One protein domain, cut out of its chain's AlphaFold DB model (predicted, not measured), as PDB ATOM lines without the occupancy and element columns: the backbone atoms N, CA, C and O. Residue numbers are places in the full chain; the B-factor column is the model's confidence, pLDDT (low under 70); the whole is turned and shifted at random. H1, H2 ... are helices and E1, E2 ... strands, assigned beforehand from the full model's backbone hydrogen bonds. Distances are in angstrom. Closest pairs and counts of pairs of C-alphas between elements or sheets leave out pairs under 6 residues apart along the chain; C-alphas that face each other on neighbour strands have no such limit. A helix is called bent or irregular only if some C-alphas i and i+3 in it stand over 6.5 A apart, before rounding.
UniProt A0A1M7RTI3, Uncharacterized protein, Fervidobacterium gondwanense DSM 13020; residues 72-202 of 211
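This is residues 72 to 202 of the 211 residues of an uncharacterized protein of Fervidobacterium gondwanense DSM 13020 (UniProt A0A1M7RTI3). Two lobes made of strands stand end to end along the longest axis: a small closed barrel of six strands, E1 to E5 with E12, and a six-stranded sheet, E6 to E11, folded back on itself like part of a second barrel. The one short helix, H1, packs on the second lobe over E9, and the chain passes between the lobes twice, through residues 117 to 121 and 188 to 194. The printed part has 131 residues with one named helix and twelve named strands, in the order E1 to E9, H1, E10 to E12; both sheets are antiparallel, the second in the order E8 E7 E6 E9 E10 E11. The class is mostly strand. The whole is compact, with a radius of gyration of the C-alphas of 15.1 A, and spans 48 by 27 by 22 A, an elongated outline.

E1, residues 72 to 78, begins at C-alpha 72 at (55.236, -4.615, -0.108) and is 16.4 A long. E2, residues 82 to 86, and E3, residues 92 to 95, follow. E4, residues 101 to 107, is 17.1 A long, and E5, residues 111 to 116, is 16.0 A. E6, residues 122 to 127, begins at C-alpha 122 at (43.232, 9.347, 17.406) and is 16.2 A long. E7, residues 132 to 138, is 19.0 A long; E8 holds residues 141 to 143. E9, residues 155 to 160, is 16.2 A long. H1 holds residues 167 to 172, E10 residues 178 to 181 and E11 residues 184 to 187. E12, residues 195 to 200, is 16.0 A long and ends at C-alpha 200 at (57.810, 1.679, 10.418).

Round the closed barrel run E1, E2, E5, E4, E3, E12 and back to E1, with neighbours antiparallel. E1 and E2 form a hairpin, with N 76 and O 84 2.8 A apart. E2 and E5 have N 83 and O 114 at 2.9 A, E5 and E4 have N 104 and O 115 at 2.9 A, E4 and E3 have N 105 and O 92 at 3.0 A, and E3 and E12 have N 93 and O 199 at 2.9 A. E12 and E1 close the ring, with N 73 and O 196 at 2.8 A. The pairing of E1 is staggered: residues 72 to 74 pair with E12 and 75 to 78 with E2. E3 E4 E5 and E6 E7 E8 are meanders, each strand the antiparallel neighbour of the one before. E2 E3 E4 E5 and E6 E7 E8 E9 are Greek keys, a meander of three with the first strand the antiparallel neighbour of the fourth. The second sheet is a folded sheet, bent into two leaves: E8 E7 E6 face E10 E11, with E9 as the hinge. It is strongly twisted, and its edge strands are E8 and E11, whose closest C-alphas, of Arg 141 and Phe 185, are 6.1 A apart. E8 and E7 have N 136 and O 143 at 2.8 A, E7 and E6 have N 126 and O 133 at 2.8 A, E6 and E9 have N 159 and O 125 at 2.8 A, E9 and E10 have N 180 and O 156 at 2.8 A, and E10 and E11 have N 186 and O 179 at 2.8 A. H1 is on this sheet at a height over the sheet of 8.5 A, over E9 and slantwise to the strands, at 40 degrees to E9 on the local plane. The closest C-alphas of E9 and H1, of Leu 160 and Gly 167, are 4.8 A apart. In H1 every O i to N i+4 pair is within hydrogen-bond range. H1 is not on the barrel and is only just apart from E4, at 8.5 A.

The two C-alphas farthest apart are those of Gln 110 and Thr 148, at 47.8 A. The printed part has no cut. The link from E8 to E9, 11 residues, is long; those from E9 to H1 and from E11 to E12 are short but not tight, and the other links are tight. The mean pLDDT of the printed part is 90.9, and only residue 202 is under 70.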
ATOM      1  N   LEU A  72      56.622  -4.278   0.191       84.56
ATOM      2  CA  LEU A  72      55.236  -4.615  -0.108       84.56
ATOM      3  C   LEU A  72      54.837  -5.828   0.723       84.56
ATOM      4  O   LEU A  72      55.438  -6.896   0.598       84.56
ATOM      5  N   LEU A  73      53.806  -5.659   1.538       90.12
ATOM      6  CA  LEU A  73      53.262  -6.705   2.385       90.12
ATOM      7  C   LEU A  73      51.941  -7.213   1.813       90.12
ATOM      8  O   LEU A  73      51.070  -6.425   1.437       90.12
ATOM      9  N   ASP A  74      51.788  -8.535   1.780       90.75
ATOM     10  CA  ASP A  74      50.578  -9.183   1.279       90.75
ATOM     11  C   ASP A  74      49.452  -9.106   2.319       90.75
ATOM     12  O   ASP A  74      49.615  -9.504   3.480       90.75
ATOM     13  N   VAL A  75      48.286  -8.635   1.885       92.38
ATOM     14  CA  VAL A  75      47.044  -8.653   2.658       92.38
ATOM     15  C   VAL A  75      46.422 -10.040   2.547       92.38
ATOM     16  O   VAL A  75      46.055 -10.492   1.468       92.38
ATOM     17  N   LEU A  76      46.289 -10.722   3.682       89.31
ATOM     18  CA  LEU A  76      45.738 -12.075   3.755       89.31
ATOM     19  C   LEU A  76      44.208 -12.068   3.824       89.31
ATOM     20  O   LEU A  76      43.550 -12.921   3.232       89.31
ATOM     21  N   SER A  77      43.641 -11.126   4.580       89.25
ATOM     22  CA  SER A  77      42.197 -10.988   4.782       89.25
ATOM     23  C   SER A  77      41.852  -9.576   5.250       89.25
ATOM     24  O   SER A  77      42.644  -8.941   5.950       89.25
ATOM     25  N   VAL A  78      40.661  -9.100   4.886       92.50
ATOM     26  CA  VAL A  78      40.104  -7.808   5.308       92.50
ATOM     27  C   VAL A  78      38.815  -8.069   6.084       92.50
ATOM     28  O   VAL A  78      37.863  -8.628   5.546       92.50
ATOM     29  N   GLU A  79      38.772  -7.629   7.337       91.75
ATOM     30  CA  GLU A  79      37.604  -7.729   8.220       91.75
ATOM     31  C   GLU A  79      36.954  -6.362   8.414       91.75
ATOM     32  O   GLU A  79      37.453  -5.370   7.900       91.75
ATOM     33  N   LEU A  80      35.864  -6.250   9.179       89.25
ATOM     34  CA  LEU A  80      35.236  -4.950   9.446       89.25
ATOM     35  C   LEU A  80      36.224  -3.967  10.103       89.25
ATOM     36  O   LEU A  80      36.435  -2.878   9.570       89.25
ATOM     37  N   ARG A  81      36.882  -4.391  11.192       92.88
ATOM     38  CA  ARG A  81      37.750  -3.544  12.034       92.88
ATOM     39  C   ARG A  81      39.176  -3.363  11.515       92.88
ATOM     40  O   ARG A  81      39.815  -2.359  11.814       92.88
ATOM     41  N   GLY A  82      39.679  -4.309  10.730       94.94
ATOM     42  CA  GLY A  82      41.090  -4.331  10.365       94.94
ATOM     43  C   GLY A  82      41.408  -5.214   9.172       94.94
ATOM     44  O   GLY A  82      40.527  -5.593   8.397       94.94
ATOM     45  N   LEU A  83      42.690  -5.515   9.016       95.75
ATOM     46  CA  LEU A  83      43.198  -6.463   8.035       95.75
ATOM     47  C   LEU A  83      44.362  -7.277   8.611       95.75
ATOM     48  O   LEU A  83      45.123  -6.801   9.458       95.75
ATOM     49  N   TYR A  84      44.507  -8.501   8.112       93.12
ATOM     50  CA  TYR A  84      45.641  -9.369   8.403       93.12
ATOM     51  C   TYR A  84      46.692  -9.238   7.312       93.12
ATOM     52  O   TYR A  84      46.378  -9.330   6.125       93.12
ATOM     53  N   VAL A  85      47.945  -9.058   7.721       94.44
ATOM     54  CA  VAL A  85      49.073  -8.804   6.821       94.44
ATOM     55  C   VAL A  85      50.168  -9.833   7.066       94.44
ATOM     56  O   VAL A  85      50.535 -10.116   8.211       94.44
ATOM     57  N   ARG A  86      50.699 -10.410   5.989       91.06
ATOM     58  CA  ARG A  86      51.767 -11.408   6.058       91.06
ATOM     59  C   ARG A  86      53.101 -10.757   6.425       91.06
ATOM     60  O   ARG A  86      53.446  -9.707   5.901       91.06
ATOM     61  N   ASN A  87      53.876 -11.429   7.272       88.50
ATOM     62  CA  ASN A  87      55.247 -11.071   7.649       88.50
ATOM     63  C   ASN A  87      55.420  -9.639   8.191       88.50
ATOM     64  O   ASN A  87      56.488  -9.046   8.050       88.50
ATOM     65  N   LEU A  88      54.403  -9.089   8.856       90.81
ATOM     66  CA  LEU A  88      54.452  -7.758   9.455       90.81
ATOM     67  C   LEU A  88      55.303  -7.764  10.737       90.81
ATOM     68  O   LEU A  88      54.799  -7.959  11.843       90.81
ATOM     69  N   LYS A  89      56.618  -7.587  10.598       89.44
ATOM     70  CA  LYS A  89      57.580  -7.737  11.707       89.44
ATOM     71  C   LYS A  89      57.714  -6.508  12.605       89.44
ATOM     72  O   LYS A  89      58.157  -6.649  13.742       89.44
ATOM     73  N   LYS A  90      57.349  -5.324  12.116       90.12
ATOM     74  CA  LYS A  90      57.559  -4.047  12.806       90.12
ATOM     75  C   LYS A  90      56.249  -3.289  12.987       90.12
ATOM     76  O   LYS A  90      55.292  -3.506  12.245       90.12
ATOM     77  N   ARG A  91      56.217  -2.440  14.016       91.81
ATOM     78  CA  ARG A  91      55.116  -1.501  14.262       91.81
ATOM     79  C   ARG A  91      55.228  -0.298  13.336       91.81
ATOM     80  O   ARG A  91      56.277  -0.094  12.727       91.81
ATOM     81  N   GLY A  92      54.143   0.450  13.208       91.69
ATOM     82  CA  GLY A  92      54.064   1.561  12.279       91.69
ATOM     83  C   GLY A  92      52.650   1.846  11.808       91.69
ATOM     84  O   GLY A  92      51.656   1.395  12.391       91.69
ATOM     85  N   ILE A  93      52.578   2.549  10.685       93.00
ATOM     86  CA  ILE A  93      51.341   2.789   9.950       93.00
ATOM     87  C   ILE A  93      51.379   2.081   8.601       93.00
ATOM     88  O   ILE A  93      52.434   1.895   7.997       93.00
ATOM     89  N   ILE A  94      50.208   1.691   8.121       93.81
ATOM     90  CA  ILE A  94      50.045   1.051   6.825       93.81
ATOM     91  C   ILE A  94      49.435   2.044   5.851       93.81
ATOM     92  O   ILE A  94      48.407   2.654   6.150       93.81
ATOM     93  N   ILE A  95      50.035   2.158   4.671       92.94
ATOM     94  CA  ILE A  95      49.519   2.942   3.548       92.94
ATOM     95  C   ILE A  95      49.243   2.035   2.345       92.94
ATOM     96  O   ILE A  95      49.786   0.934   2.233       92.94
ATOM     97  N   ASN A  96      48.385   2.487   1.436       90.88
ATOM     98  CA  ASN A  96      48.172   1.812   0.159       90.88
ATOM     99  C   ASN A  96      49.165   2.294  -0.916       90.88
ATOM    100  O   ASN A  96      49.986   3.177  -0.686       90.88
ATOM    101  N   GLU A  97      49.035   1.737  -2.119       83.94
ATOM    102  CA  GLU A  97      49.834   2.073  -3.310       83.94
ATOM    103  C   GLU A  97      49.652   3.515  -3.824       83.94
ATOM    104  O   GLU A  97      50.403   3.966  -4.682       83.94
ATOM    105  N   GLU A  98      48.670   4.253  -3.304       84.00
ATOM    106  CA  GLU A  98      48.443   5.678  -3.589       84.00
ATOM    107  C   GLU A  98      48.999   6.577  -2.468       84.00
ATOM    108  O   GLU A  98      48.819   7.792  -2.493       84.00
ATOM    109  N   GLY A  99      49.626   5.989  -1.446       84.56
ATOM    110  CA  GLY A  99      50.126   6.688  -0.266       84.56
ATOM    111  C   GLY A  99      49.059   6.987   0.788       84.56
ATOM    112  O   GLY A  99      49.366   7.592   1.808       84.56
ATOM    113  N   LYS A 100      47.806   6.560   0.595       91.69
ATOM    114  CA  LYS A 100      46.713   6.829   1.539       91.69
ATOM    115  C   LYS A 100      46.825   5.949   2.778       91.69
ATOM    116  O   LYS A 100      47.029   4.741   2.660       91.69
ATOM    117  N   LEU A 101      46.620   6.547   3.951       94.25
ATOM    118  CA  LEU A 101      46.610   5.851   5.239       94.25
ATOM    119  C   LEU A 101      45.504   4.791   5.273       94.25
ATOM    120  O   LEU A 101      44.333   5.126   5.158       94.25
ATOM    121  N   ILE A 102      45.864   3.527   5.479       95.81
ATOM    122  CA  ILE A 102      44.924   2.422   5.703       95.81
ATOM    123  C   ILE A 102      44.648   2.240   7.194       95.81
ATOM    124  O   ILE A 102      43.492   2.092   7.594       95.81
ATOM    125  N   GLY A 103      45.685   2.246   8.027       95.19
ATOM    126  CA  GLY A 103      45.520   1.908   9.434       95.19
ATOM    127  C   GLY A 103      46.813   1.839  10.228       95.19
ATOM    128  O   GLY A 103      47.892   2.145   9.721       95.19
ATOM    129  N   PHE A 104      46.675   1.416  11.477       95.38
ATOM    130  CA  PHE A 104      47.741   1.360  12.471       95.38
ATOM    131  C   PHE A 104      48.068  -0.094  12.801       95.38
ATOM    132  O   PHE A 104      47.164  -0.917  12.976       95.38
ATOM    133  N   VAL A 105      49.355  -0.430  12.877       94.94
ATOM    134  CA  VAL A 105      49.792  -1.785  13.228       94.94
ATOM    135  C   VAL A 105      49.513  -2.047  14.707       94.94
ATOM    136  O   VAL A 105      50.117  -1.431  15.579       94.94
ATOM    137  N   GLU A 106      48.633  -3.004  14.994       93.94
ATOM    138  CA  GLU A 106      48.279  -3.400  16.361       93.94
ATOM    139  C   GLU A 106      49.087  -4.622  16.819       93.94
ATOM    140  O   GLU A 106      49.592  -4.666  17.943       93.94
ATOM    141  N   LYS A 107      49.269  -5.605  15.926       93.56
ATOM    142  CA  LYS A 107      50.015  -6.839  16.204       93.56
ATOM    143  C   LYS A 107      51.057  -7.110  15.127       93.56
ATOM    144  O   LYS A 107      50.743  -7.059  13.942       93.56
ATOM    145  N   THR A 108      52.267  -7.468  15.545       93.31
ATOM    146  CA  THR A 108      53.368  -7.887  14.666       93.31
ATOM    147  C   THR A 108      53.580  -9.405  14.721       93.31
ATOM    148  O   THR A 108      53.152 -10.076  15.664       93.31
ATOM    149  N   GLY A 109      54.227  -9.971  13.702       90.31
ATOM    150  CA  GLY A 109      54.571 -11.391  13.612       90.31
ATOM    151  C   GLY A 109      54.600 -11.913  12.174       90.31
ATOM    152  O   GLY A 109      54.590 -11.150  11.211       90.31
ATOM    153  N   GLN A 110      54.605 -13.242  12.019       90.00
ATOM    154  CA  GLN A 110      54.416 -13.883  10.704       90.00
ATOM    155  C   GLN A 110      53.048 -13.549  10.091       90.00
ATOM    156  O   GLN A 110      52.906 -13.486   8.872       90.00
ATOM    157  N   VAL A 111      52.058 -13.301  10.948       92.44
ATOM    158  CA  VAL A 111      50.772 -12.704  10.601       92.44
ATOM    159  C   VAL A 111      50.554 -11.549  11.567       92.44
ATOM    160  O   VAL A 111      50.373 -11.767  12.767       92.44
ATOM    161  N   GLY A 112      50.625 -10.328  11.051       92.50
ATOM    162  CA  GLY A 112      50.289  -9.133  11.806       92.50
ATOM    163  C   GLY A 112      48.849  -8.702  11.585       92.50
ATOM    164  O   GLY A 112      48.180  -9.154  10.654       92.50
ATOM    165  N   TYR A 113      48.383  -7.823  12.461       95.62
ATOM    166  CA  TYR A 113      47.042  -7.262  12.420       95.62
ATOM    167  C   TYR A 113      47.122  -5.742  12.442       95.62
ATOM    168  O   TYR A 113      47.884  -5.156  13.219       95.62
ATOM    169  N   VAL A 114      46.346  -5.123  11.560       96.75
ATOM    170  CA  VAL A 114      46.321  -3.682  11.333       96.75
ATOM    171  C   VAL A 114      44.890  -3.219  11.520       96.75
ATOM    172  O   VAL A 114      43.996  -3.667  10.799       96.75
ATOM    173  N   THR A 115      44.676  -2.302  12.454       97.31
ATOM    174  CA  THR A 115      43.358  -1.714  12.683       97.31
ATOM    175  C   THR A 115      43.159  -0.557  11.722       97.31
ATOM    176  O   THR A 115      44.017   0.320  11.595       97.31
ATOM    177  N   LYS A 116      42.035  -0.571  11.001       96.81
ATOM    178  CA  LYS A 116      41.698   0.473  10.031       96.81
ATOM    179  C   LYS A 116      41.597   1.805  10.746       96.81
ATOM    180  O   LYS A 116      41.004   1.888  11.822       96.81
ATOM    181  N   TRP A 117      42.138   2.859  10.143       95.38
ATOM    182  CA  TRP A 117      42.155   4.153  10.818       95.38
ATOM    183  C   TRP A 117      40.730   4.631  11.118       95.38
ATOM    184  O   TRP A 117      40.470   5.122  12.206       95.38
ATOM    185  N   TRP A 118      39.768   4.400  10.219       95.06
ATOM    186  CA  TRP A 118      38.381   4.826  10.430       95.06
ATOM    187  C   TRP A 118      37.666   4.060  11.554       95.06
ATOM    188  O   TRP A 118      36.645   4.525  12.054       95.06
ATOM    189  N   GLU A 119      38.235   2.944  12.005       95.00
ATOM    190  CA  GLU A 119      37.786   2.150  13.155       95.00
ATOM    191  C   GLU A 119      38.611   2.445  14.426       95.00
ATOM    192  O   GLU A 119      38.398   1.822  15.464       95.00
ATOM    193  N   SER A 120      39.553   3.393  14.354       93.75
ATOM    194  CA  SER A 120      40.447   3.798  15.446       93.75
ATOM    195  C   SER A 120      40.033   5.138  16.065       93.75
ATOM    196  O   SER A 120      39.241   5.886  15.496       93.75
ATOM    197  N   GLU A 121      40.600   5.468  17.225       95.00
ATOM    198  CA  GLU A 121      40.431   6.770  17.882       95.00
ATOM    199  C   GLU A 121      41.796   7.452  18.001       95.00
ATOM    200  O   GLU A 121      42.736   6.859  18.532       95.00
ATOM    201  N   PHE A 122      41.937   8.666  17.471       95.25
ATOM    202  CA  PHE A 122      43.232   9.347  17.406       95.25
ATOM    203  C   PHE A 122      43.075  10.859  17.164       95.25
ATOM    204  O   PHE A 122      42.050  11.303  16.638       95.25
ATOM    205  N   PRO A 123      44.067  11.681  17.552       95.56
ATOM    206  CA  PRO A 123      44.045  13.107  17.256       95.56
ATOM    207  C   PRO A 123      44.211  13.372  15.754       95.56
ATOM    208  O   PRO A 123      44.979  12.703  15.059       95.56
ATOM    209  N   VAL A 124      43.543  14.409  15.263       96.31
ATOM    210  CA  VAL A 124      43.587  14.859  13.865       96.31
ATOM    211  C   VAL A 124      43.920  16.342  13.788       96.31
ATOM    212  O   VAL A 124      43.663  17.095  14.725       96.31
ATOM    213  N   THR A 125      44.465  16.767  12.653       95.12
ATOM    214  CA  THR A 125      44.687  18.182  12.347       95.12
ATOM    215  C   THR A 125      43.743  18.603  11.226       95.12
ATOM    216  O   THR A 125      43.774  18.025  10.142       95.12
ATOM    217  N   ILE A 126      42.919  19.620  11.472       94.75
ATOM    218  CA  ILE A 126      42.082  20.271  10.463       94.75
ATOM    219  C   ILE A 126      42.852  21.486   9.952       94.75
ATOM    220  O   ILE A 126      43.106  22.422  10.706       94.75
ATOM    221  N   SER A 127      43.235  21.466   8.677       93.50
ATOM    222  CA  SER A 127      43.924  22.582   8.027       93.50
ATOM    223  C   SER A 127      42.923  23.384   7.198       93.50
ATOM    224  O   SER A 127      42.478  22.921   6.143       93.50
ATOM    225  N   ALA A 128      42.576  24.570   7.686       88.50
ATOM    226  CA  ALA A 128      41.865  25.608   6.945       88.50
ATOM    227  C   ALA A 128      42.876  26.583   6.307       88.50
ATOM    228  O   ALA A 128      44.078  26.474   6.549       88.50
ATOM    229  N   THR A 129      42.398  27.522   5.485       81.94
ATOM    230  CA  THR A 129      43.247  28.472   4.738       81.94
ATOM    231  C   THR A 129      44.204  29.252   5.643       81.94
ATOM    232  O   THR A 129      45.393  29.316   5.348       81.94
ATOM    233  N   ASP A 130      43.707  29.759   6.775       82.12
ATOM    234  CA  ASP A 130      44.459  30.661   7.663       82.12
ATOM    235  C   ASP A 130      44.631  30.104   9.086       82.12
ATOM    236  O   ASP A 130      45.119  30.791   9.982       82.12
ATOM    237  N   LEU A 131      44.202  28.860   9.324       87.50
ATOM    238  CA  LEU A 131      44.158  28.269  10.658       87.50
ATOM    239  C   LEU A 131      44.376  26.755  10.609       87.50
ATOM    240  O   LEU A 131      43.827  26.057   9.759       87.50
ATOM    241  N   SER A 132      45.137  26.239  11.573       89.81
ATOM    242  CA  SER A 132      45.287  24.805  11.821       89.81
ATOM    243  C   SER A 132      44.734  24.490  13.208       89.81
ATOM    244  O   SER A 132      45.193  25.063  14.194       89.81
ATOM    245  N   VAL A 133      43.745  23.602  13.281       92.00
ATOM    246  CA  VAL A 133      43.061  23.234  14.530       92.00
ATOM    247  C   VAL A 133      43.298  21.761  14.828       92.00
ATOM    248  O   VAL A 133      43.242  20.917  13.933       92.00
ATOM    249  N   VAL A 134      43.543  21.433  16.094       93.56
ATOM    250  CA  VAL A 134      43.652  20.044  16.550       93.56
ATOM    251  C   VAL A 134      42.285  19.567  17.017       93.56
ATOM    252  O   VAL A 134      41.650  20.203  17.854       93.56
ATOM    253  N   GLY A 135      41.846  18.432  16.490       93.38
ATOM    254  CA  GLY A 135      40.636  17.743  16.917       93.38
ATOM    255  C   GLY A 135      40.926  16.310  17.346       93.38
ATOM    256  O   GLY A 135      42.053  15.820  17.259       93.38
ATOM    257  N   TYR A 136      39.885  15.615  17.786       95.44
ATOM    258  CA  TYR A 136      39.938  14.204  18.136       95.44
ATOM    259  C   TYR A 136      38.927  13.418  17.306       95.44
ATOM    260  O   TYR A 136      37.726  13.682  17.381       95.44
ATOM    261  N   TYR A 137      39.412  12.464  16.512       95.94
ATOM    262  CA  TYR A 137      38.574  11.582  15.710       95.94
ATOM    263  C   TYR A 137      38.081  10.401  16.545       95.94
ATOM    264  O   TYR A 137      38.873   9.684  17.162       95.94
ATOM    265  N   LYS A 138      36.766  10.171  16.523       94.38
ATOM    266  CA  LYS A 138      36.120   9.007  17.133       94.38
ATOM    267  C   LYS A 138      34.796   8.711  16.443       94.38
ATOM    268  O   LYS A 138      33.924   9.573  16.379       94.38
ATOM    269  N   LYS A 139      34.609   7.466  15.986       89.81
ATOM    270  CA  LYS A 139      33.346   6.974  15.397       89.81
ATOM    271  C   LYS A 139      32.783   7.915  14.319       89.81
ATOM    272  O   LYS A 139      31.640   8.359  14.427       89.81
ATOM    273  N   TYR A 140      33.584   8.224  13.299       89.75
ATOM    274  CA  TYR A 140      33.193   9.085  12.173       89.75
ATOM    275  C   TYR A 140      32.877  10.544  12.546       89.75
ATOM    276  O   TYR A 140      32.313  11.280  11.742       89.75
ATOM    277  N   ARG A 141      33.247  10.986  13.752       91.94
ATOM    278  CA  ARG A 141      33.072  12.364  14.222       91.94
ATOM    279  C   ARG A 141      34.406  12.942  14.657       91.94
ATOM    280  O   ARG A 141      35.279  12.206  15.117       91.94
ATOM    281  N   ILE A 142      34.540  14.258  14.529       93.69
ATOM    282  CA  ILE A 142      35.692  15.001  15.032       93.69
ATOM    283  C   ILE A 142      35.200  15.961  16.105       93.69
ATOM    284  O   ILE A 142      34.342  16.799  15.843       93.69
ATOM    285  N   THR A 143      35.746  15.828  17.308       92.50
ATOM    286  CA  THR A 143      35.491  16.758  18.410       92.50
ATOM    287  C   THR A 143      36.647  17.739  18.504       92.50
ATOM    288  O   THR A 143      37.804  17.322  18.577       92.50
ATOM    289  N   ILE A 144      36.346  19.033  18.525       92.50
ATOM    290  CA  ILE A 144      37.341  20.092  18.699       92.50
ATOM    291  C   ILE A 144      37.281  20.541  20.163       92.50
ATOM    292  O   ILE A 144      36.228  20.997  20.602       92.50
ATOM    293  N   PRO A 145      38.357  20.362  20.946       87.06
ATOM    294  CA  PRO A 145      38.355  20.712  22.364       87.06
ATOM    295  C   PRO A 145      38.509  22.219  22.616       87.06
ATOM    296  O   PRO A 145      38.244  22.664  23.728       87.06
ATOM    297  N   ASP A 146      38.960  22.990  21.622       84.94
ATOM    298  CA  ASP A 146      39.155  24.434  21.742       84.94
ATOM    299  C   ASP A 146      37.806  25.179  21.675       84.94
ATOM    300  O   ASP A 146      37.166  25.178  20.620       84.94
ATOM    301  N   PRO A 147      37.364  25.831  22.770       82.69
ATOM    302  CA  PRO A 147      36.072  26.511  22.828       82.69
ATOM    303  C   PRO A 147      36.035  27.829  22.044       82.69
ATOM    304  O   PRO A 147      34.964  28.409  21.888       82.69
ATOM    305  N   THR A 148      37.183  28.338  21.583       85.56
ATOM    306  CA  THR A 148      37.253  29.582  20.799       85.56
ATOM    307  C   THR A 148      36.955  29.364  19.316       85.56
ATOM    308  O   THR A 148      36.721  30.327  18.584       85.56
ATOM    309  N   ILE A 149      36.933  28.104  18.873       85.00
ATOM    310  CA  ILE A 149      36.693  27.728  17.486       85.00
ATOM    311  C   ILE A 149      35.198  27.540  17.245       85.00
ATOM    312  O   ILE A 149      34.558  26.656  17.812       85.00
ATOM    313  N   ASP A 150      34.655  28.344  16.335       84.38
ATOM    314  CA  ASP A 150      33.309  28.154  15.803       84.38
ATOM    315  C   ASP A 150      33.307  26.972  14.818       84.38
ATOM    316  O   ASP A 150      33.737  27.085  13.666       84.38
ATOM    317  N   VAL A 151      32.866  25.813  15.311       84.69
ATOM    318  CA  VAL A 151      32.882  24.532  14.591       84.69
ATOM    319  C   VAL A 151      32.025  24.577  13.321       84.69
ATOM    320  O   VAL A 151      32.409  23.988  12.308       84.69
ATOM    321  N   ASP A 152      30.922  25.326  13.337       83.62
ATOM    322  CA  ASP A 152      29.986  25.420  12.210       83.62
ATOM    323  C   ASP A 152      30.562  26.259  11.059       83.62
ATOM    324  O   ASP A 152      30.183  26.094   9.899       83.62
ATOM    325  N   LYS A 153      31.520  27.144  11.357       84.50
ATOM    326  CA  LYS A 153      32.228  27.952  10.354       84.50
ATOM    327  C   LYS A 153      33.559  27.347   9.913       84.50
ATOM    328  O   LYS A 153      34.167  27.846   8.963       84.50
ATOM    329  N   LEU A 154      34.029  26.293  10.577       88.19
ATOM    330  CA  LEU A 154      35.291  25.656  10.236       88.19
ATOM    331  C   LEU A 154      35.133  24.794   8.977       88.19
ATOM    332  O   LEU A 154      34.329  23.865   8.926       88.19
ATOM    333  N   SER A 155      35.956  25.079   7.968       92.25
ATOM    334  CA  SER A 155      36.056  24.270   6.756       92.25
ATOM    335  C   SER A 155      37.520  24.026   6.414       92.25
ATOM    336  O   SER A 155      38.291  24.973   6.256       92.25
ATOM    337  N   GLY A 156      37.916  22.762   6.281       94.25
ATOM    338  CA  GLY A 156      39.313  22.411   6.054       94.25
ATOM    339  C   GLY A 156      39.542  20.940   5.737       94.25
ATOM    340  O   GLY A 156      38.676  20.087   5.921       94.25
ATOM    341  N   MET A 157      40.745  20.643   5.256       96.31
ATOM    342  CA  MET A 157      41.181  19.269   5.016       96.31
ATOM    343  C   MET A 157      41.589  18.623   6.340       96.31
ATOM    344  O   MET A 157      42.288  19.242   7.145       96.31
ATOM    345  N   VAL A 158      41.175  17.379   6.556       96.31
ATOM    346  CA  VAL A 158      41.499  16.621   7.768       96.31
ATOM    347  C   VAL A 158      42.704  15.738   7.506       96.31
ATOM    348  O   VAL A 158      42.718  14.963   6.553       96.31
ATOM    349  N   TYR A 159      43.696  15.810   8.381       96.00
ATOM    350  CA  TYR A 159      44.920  15.021   8.324       96.00
ATOM    351  C   TYR A 159      45.115  14.240   9.620       96.00
ATOM    352  O   TYR A 159      44.568  14.595  10.669       96.00
ATOM    353  N   LEU A 160      45.942  13.194   9.557       94.81
ATOM    354  CA  LEU A 160      46.533  12.618  10.762       94.81
ATOM    355  C   LEU A 160      47.221  13.744  11.546       94.81
ATOM    356  O   LEU A 160      47.888  14.580  10.935       94.81
ATOM    357  N   SER A 161      47.032  13.789  12.868       93.19
ATOM    358  CA  SER A 161      47.602  14.862  13.687       93.19
ATOM    359  C   SER A 161      49.095  15.016  13.436       93.19
ATOM    360  O   SER A 161      49.829  14.030  13.459       93.19
ATOM    361  N   GLU A 162      49.555  16.252  13.253       89.88
ATOM    362  CA  GLU A 162      50.980  16.556  13.063       89.88
ATOM    363  C   GLU A 162      51.858  16.089  14.238       89.88
ATOM    364  O   GLU A 162      53.061  15.904  14.067       89.88
ATOM    365  N   TYR A 163      51.252  15.849  15.405       88.19
ATOM    366  CA  TYR A 163      51.909  15.327  16.606       88.19
ATOM    367  C   TYR A 163      52.002  13.795  16.649       88.19
ATOM    368  O   TYR A 163      52.610  13.246  17.565       88.19
ATOM    369  N   MET A 164      51.389  13.090  15.697       89.06
ATOM    370  CA  MET A 164      51.515  11.639  15.566       89.06
ATOM    371  C   MET A 164      52.664  11.265  14.626       89.06
ATOM    372  O   MET A 164      52.995  12.040  13.721       89.06
ATOM    373  N   PRO A 165      53.240  10.054  14.775       85.06
ATOM    374  CA  PRO A 165      54.181   9.519  13.800       85.06
ATOM    375  C   PRO A 165      53.634   9.674  12.382       85.06
ATOM    376  O   PRO A 165      52.472   9.361  12.122       85.06
ATOM    377  N   TYR A 166      54.472  10.188  11.482       86.44
ATOM    378  CA  TYR A 166      54.147  10.457  10.079       86.44
ATOM    379  C   TYR A 166      53.093  11.541   9.803       86.44
ATOM    380  O   TYR A 166      52.928  11.906   8.643       86.44
ATOM    381  N   GLY A 167      52.417  12.118  10.802       88.94
ATOM    382  CA  GLY A 167      51.320  13.066  10.575       88.94
ATOM    383  C   GLY A 167      51.721  14.295   9.760       88.94
ATOM    384  O   GLY A 167      51.106  14.590   8.734       88.94
ATOM    385  N   LYS A 168      52.818  14.955  10.152       88.56
ATOM    386  CA  LYS A 168      53.371  16.104   9.416       88.56
ATOM    387  C   LYS A 168      53.737  15.745   7.973       88.56
ATOM    388  O   LYS A 168      53.372  16.461   7.046       88.56
ATOM    389  N   LEU A 169      54.392  14.604   7.778       86.75
ATOM    390  CA  LEU A 169      54.800  14.146   6.453       86.75
ATOM    391  C   LEU A 169      53.598  13.854   5.548       86.75
ATOM    392  O   LEU A 169      53.579  14.264   4.389       86.75
ATOM    393  N   LEU A 170      52.596  13.135   6.062       89.19
ATOM    394  CA  LEU A 170      51.387  12.821   5.303       89.19
ATOM    395  C   LEU A 170      50.647  14.107   4.910       89.19
ATOM    396  O   LEU A 170      50.200  14.226   3.769       89.19
ATOM    397  N   LYS A 171      50.590  15.096   5.813       89.81
ATOM    398  CA  LYS A 171      50.027  16.422   5.533       89.81
ATOM    399  C   LYS A 171      50.793  17.162   4.434       89.81
ATOM    400  O   LYS A 171      50.169  17.628   3.486       89.81
ATOM    401  N   GLU A 172      52.123  17.229   4.510       88.56
ATOM    402  CA  GLU A 172      52.970  17.876   3.490       88.56
ATOM    403  C   GLU A 172      52.819  17.232   2.101       88.56
ATOM    404  O   GLU A 172      52.960  17.899   1.077       88.56
ATOM    405  N   ARG A 173      52.475  15.940   2.052       85.88
ATOM    406  CA  ARG A 173      52.173  15.201   0.817       85.88
ATOM    407  C   ARG A 173      50.705  15.290   0.380       85.88
ATOM    408  O   ARG A 173      50.337  14.659  -0.607       85.88
ATOM    409  N   GLY A 174      49.864  16.047   1.088       87.88
ATOM    410  CA  GLY A 174      48.445  16.224   0.764       87.88
ATOM    411  C   GLY A 174      47.573  14.990   1.028       87.88
ATOM    412  O   GLY A 174      46.454  14.903   0.516       87.88
ATOM    413  N   ILE A 175      48.058  14.032   1.822       90.62
ATOM    414  CA  ILE A 175      47.347  12.790   2.143       90.62
ATOM    415  C   ILE A 175      46.323  13.084   3.246       90.62
ATOM    416  O   ILE A 175      46.614  12.984   4.437       90.62
ATOM    417  N   ASN A 176      45.118  13.479   2.836       93.12
ATOM    418  CA  ASN A 176      44.000  13.771   3.732       93.12
ATOM    419  C   ASN A 176      43.151  12.524   4.042       93.12
ATOM    420  O   ASN A 176      43.072  11.578   3.258       93.12
ATOM    421  N   LEU A 177      42.493  12.561   5.198       95.12
ATOM    422  CA  LEU A 177      41.524  11.578   5.688       95.12
ATOM    423  C   LEU A 177      40.085  11.922   5.273       95.12
ATOM    424  O   LEU A 177      39.177  11.102   5.413       95.12
ATOM    425  N   GLY A 178      39.869  13.143   4.788       95.06
ATOM    426  CA  GLY A 178      38.571  13.674   4.404       95.06
ATOM    427  C   GLY A 178      38.519  15.193   4.525       95.06
ATOM    428  O   GLY A 178      39.546  15.861   4.681       95.06
ATOM    429  N   VAL A 179      37.304  15.728   4.476       95.62
ATOM    430  CA  VAL A 179      37.020  17.163   4.564       95.62
ATOM    431  C   VAL A 179      36.132  17.416   5.773       95.62
ATOM    432  O   VAL A 179      35.161  16.702   5.986       95.62
ATOM    433  N   PHE A 180      36.458  18.431   6.561       94.19
ATOM    434  CA  PHE A 180      35.573  18.952   7.594       94.19
ATOM    435  C   PHE A 180      34.862  20.182   7.041       94.19
ATOM    436  O   PHE A 180      35.537  21.069   6.516       94.19
ATOM    437  N   LYS A 181      33.530  20.226   7.105       92.62
ATOM    438  CA  LYS A 181      32.725  21.354   6.622       92.62
ATOM    439  C   LYS A 181      31.438  21.440   7.428       92.62
ATOM    440  O   LYS A 181      30.751  20.435   7.557       92.62
ATOM    441  N   GLU A 182      31.116  22.635   7.923       86.31
ATOM    442  CA  GLU A 182      29.834  22.915   8.598       86.31
ATOM    443  C   GLU A 182      29.556  21.949   9.766       86.31
ATOM    444  O   GLU A 182      28.467  21.405   9.905       86.31
ATOM    445  N   GLY A 183      30.582  21.670  10.579       84.12
ATOM    446  CA  GLY A 183      30.482  20.744  11.712       84.12
ATOM    447  C   GLY A 183      30.456  19.252  11.357       84.12
ATOM    448  O   GLY A 183      30.488  18.408  12.257       84.12
ATOM    449  N   GLU A 184      30.466  18.900  10.071       91.19
ATOM    450  CA  GLU A 184      30.439  17.517   9.605       91.19
ATOM    451  C   GLU A 184      31.794  17.056   9.060       91.19
ATOM    452  O   GLU A 184      32.509  17.781   8.362       91.19
ATOM    453  N   PHE A 185      32.141  15.799   9.351       94.69
ATOM    454  CA  PHE A 185      33.316  15.147   8.787       94.69
ATOM    455  C   PHE A 185      32.933  14.263   7.597       94.69
ATOM    456  O   PHE A 185      32.401  13.162   7.750       94.69
ATOM    457  N   LEU A 186      33.263  14.734   6.398       94.75
ATOM    458  CA  LEU A 186      33.127  14.006   5.145       94.75
ATOM    459  C   LEU A 186      34.345  13.100   4.957       94.75
ATOM    460  O   LEU A 186      35.396  13.514   4.459       94.75
ATOM    461  N   ILE A 187      34.199  11.854   5.398       93.69
ATOM    462  CA  ILE A 187      35.269  10.861   5.402       93.69
ATOM    463  C   ILE A 187      35.670  10.403   3.989       93.69
ATOM    464  O   ILE A 187      34.823  10.141   3.136       93.69
ATOM    465  N   ASN A 188      36.973  10.226   3.763       92.12
ATOM    466  CA  ASN A 188      37.534   9.656   2.540       92.12
ATOM    467  C   ASN A 188      38.190   8.298   2.838       92.12
ATOM    468  O   ASN A 188      39.360   8.223   3.214       92.12
ATOM    469  N   ILE A 189      37.426   7.211   2.690       92.62
ATOM    470  CA  ILE A 189      37.907   5.851   2.974       92.62
ATOM    471  C   ILE A 189      38.716   5.319   1.777       92.62
ATOM    472  O   ILE A 189      38.173   5.180   0.676       92.62
ATOM    473  N   PRO A 190      40.002   4.969   1.957       92.31
ATOM    474  CA  PRO A 190      40.812   4.408   0.884       92.31
ATOM    475  C   PRO A 190      40.442   2.957   0.572       92.31
ATOM    476  O   PRO A 190      40.037   2.179   1.437       92.31
ATOM    477  N   LYS A 191      40.665   2.559  -0.683       89.81
ATOM    478  CA  LYS A 191      40.558   1.158  -1.098       89.81
ATOM    479  C   LYS A 191      41.757   0.365  -0.577       89.81
ATOM    480  O   LYS A 191      42.902   0.773  -0.784       89.81
ATOM    481  N   ILE A 192      41.478  -0.779   0.044       89.06
ATOM    482  CA  ILE A 192      42.479  -1.775   0.440       89.06
ATOM    483  C   ILE A 192      42.616  -2.773  -0.713       89.06
ATOM    484  O   ILE A 192      41.616  -3.335  -1.158       89.06
ATOM    485  N   ARG A 193      43.840  -2.954  -1.212       87.06
ATOM    486  CA  ARG A 193      44.176  -3.919  -2.272       87.06
ATOM    487  C   ARG A 193      44.869  -5.148  -1.682       87.06
ATOM    488  O   ARG A 193      45.018  -5.250  -0.466       87.06
ATOM    489  N   SER A 194      45.300  -6.062  -2.550       88.31
ATOM    490  CA  SER A 194      46.082  -7.251  -2.194       88.31
ATOM    491  C   SER A 194      47.411  -6.921  -1.506       88.31
ATOM    492  O   SER A 194      47.930  -7.746  -0.757       88.31
ATOM    493  N   LYS A 195      47.950  -5.714  -1.719       90.25
ATOM    494  CA  LYS A 195      49.227  -5.268  -1.158       90.25
ATOM    495  C   LYS A 195      49.118  -3.939  -0.436       90.25
ATOM    496  O   LYS A 195      48.348  -3.052  -0.812       90.25
ATOM    497  N   VAL A 196      49.932  -3.812   0.604       92.12
ATOM    498  CA  VAL A 196      50.077  -2.599   1.405       92.12
ATOM    499  C   VAL A 196      51.544  -2.323   1.708       92.12
ATOM    500  O   VAL A 196      52.394  -3.201   1.577       92.12
ATOM    501  N   ILE A 197      51.842  -1.093   2.111       91.56
ATOM    502  CA  ILE A 197      53.192  -0.641   2.446       91.56
ATOM    503  C   ILE A 197      53.235  -0.299   3.931       91.56
ATOM    504  O   ILE A 197      52.358   0.409   4.432       91.56
ATOM    505  N   LEU A 198      54.264  -0.785   4.624       91.00
ATOM    506  CA  LEU A 198      54.551  -0.412   6.006       91.00
ATOM    507  C   LEU A 198      55.446   0.825   6.058       91.00
ATOM    508  O   LEU A 198      56.516   0.853   5.455       91.00
ATOM    509  N   LEU A 199      55.023   1.810   6.844       88.62
ATOM    510  CA  LEU A 199      55.869   2.887   7.337       88.62
ATOM    511  C   LEU A 199      56.167   2.619   8.815       88.62
ATOM    512  O   LEU A 199      55.286   2.745   9.663       88.62
ATOM    513  N   GLU A 200      57.388   2.181   9.104       89.25
ATOM    514  CA  GLU A 200      57.810   1.679  10.418       89.25
ATOM    515  C   GLU A 200      57.884   2.786  11.480       89.25
ATOM    516  O   GLU A 200      58.344   3.877  11.187       89.25
ATOM    517  N   ASP A 201      57.510   2.554  12.735       83.62
ATOM    518  CA  ASP A 201      57.666   3.597  13.764       83.62
ATOM    519  C   ASP A 201      59.131   4.062  13.907       83.62
ATOM    520  O   ASP A 201      60.057   3.254  13.953       83.62
ATOM    521  N   TYR A 202      59.340   5.374  14.058       69.50
ATOM    522  CA  TYR A 202      60.666   5.993  14.222       69.50
ATOM    523  C   TYR A 202      61.344   5.707  15.576       69.50
ATOM    524  O   TYR A 202      62.313   6.379  15.924       69.50
TER     525      TYR A 202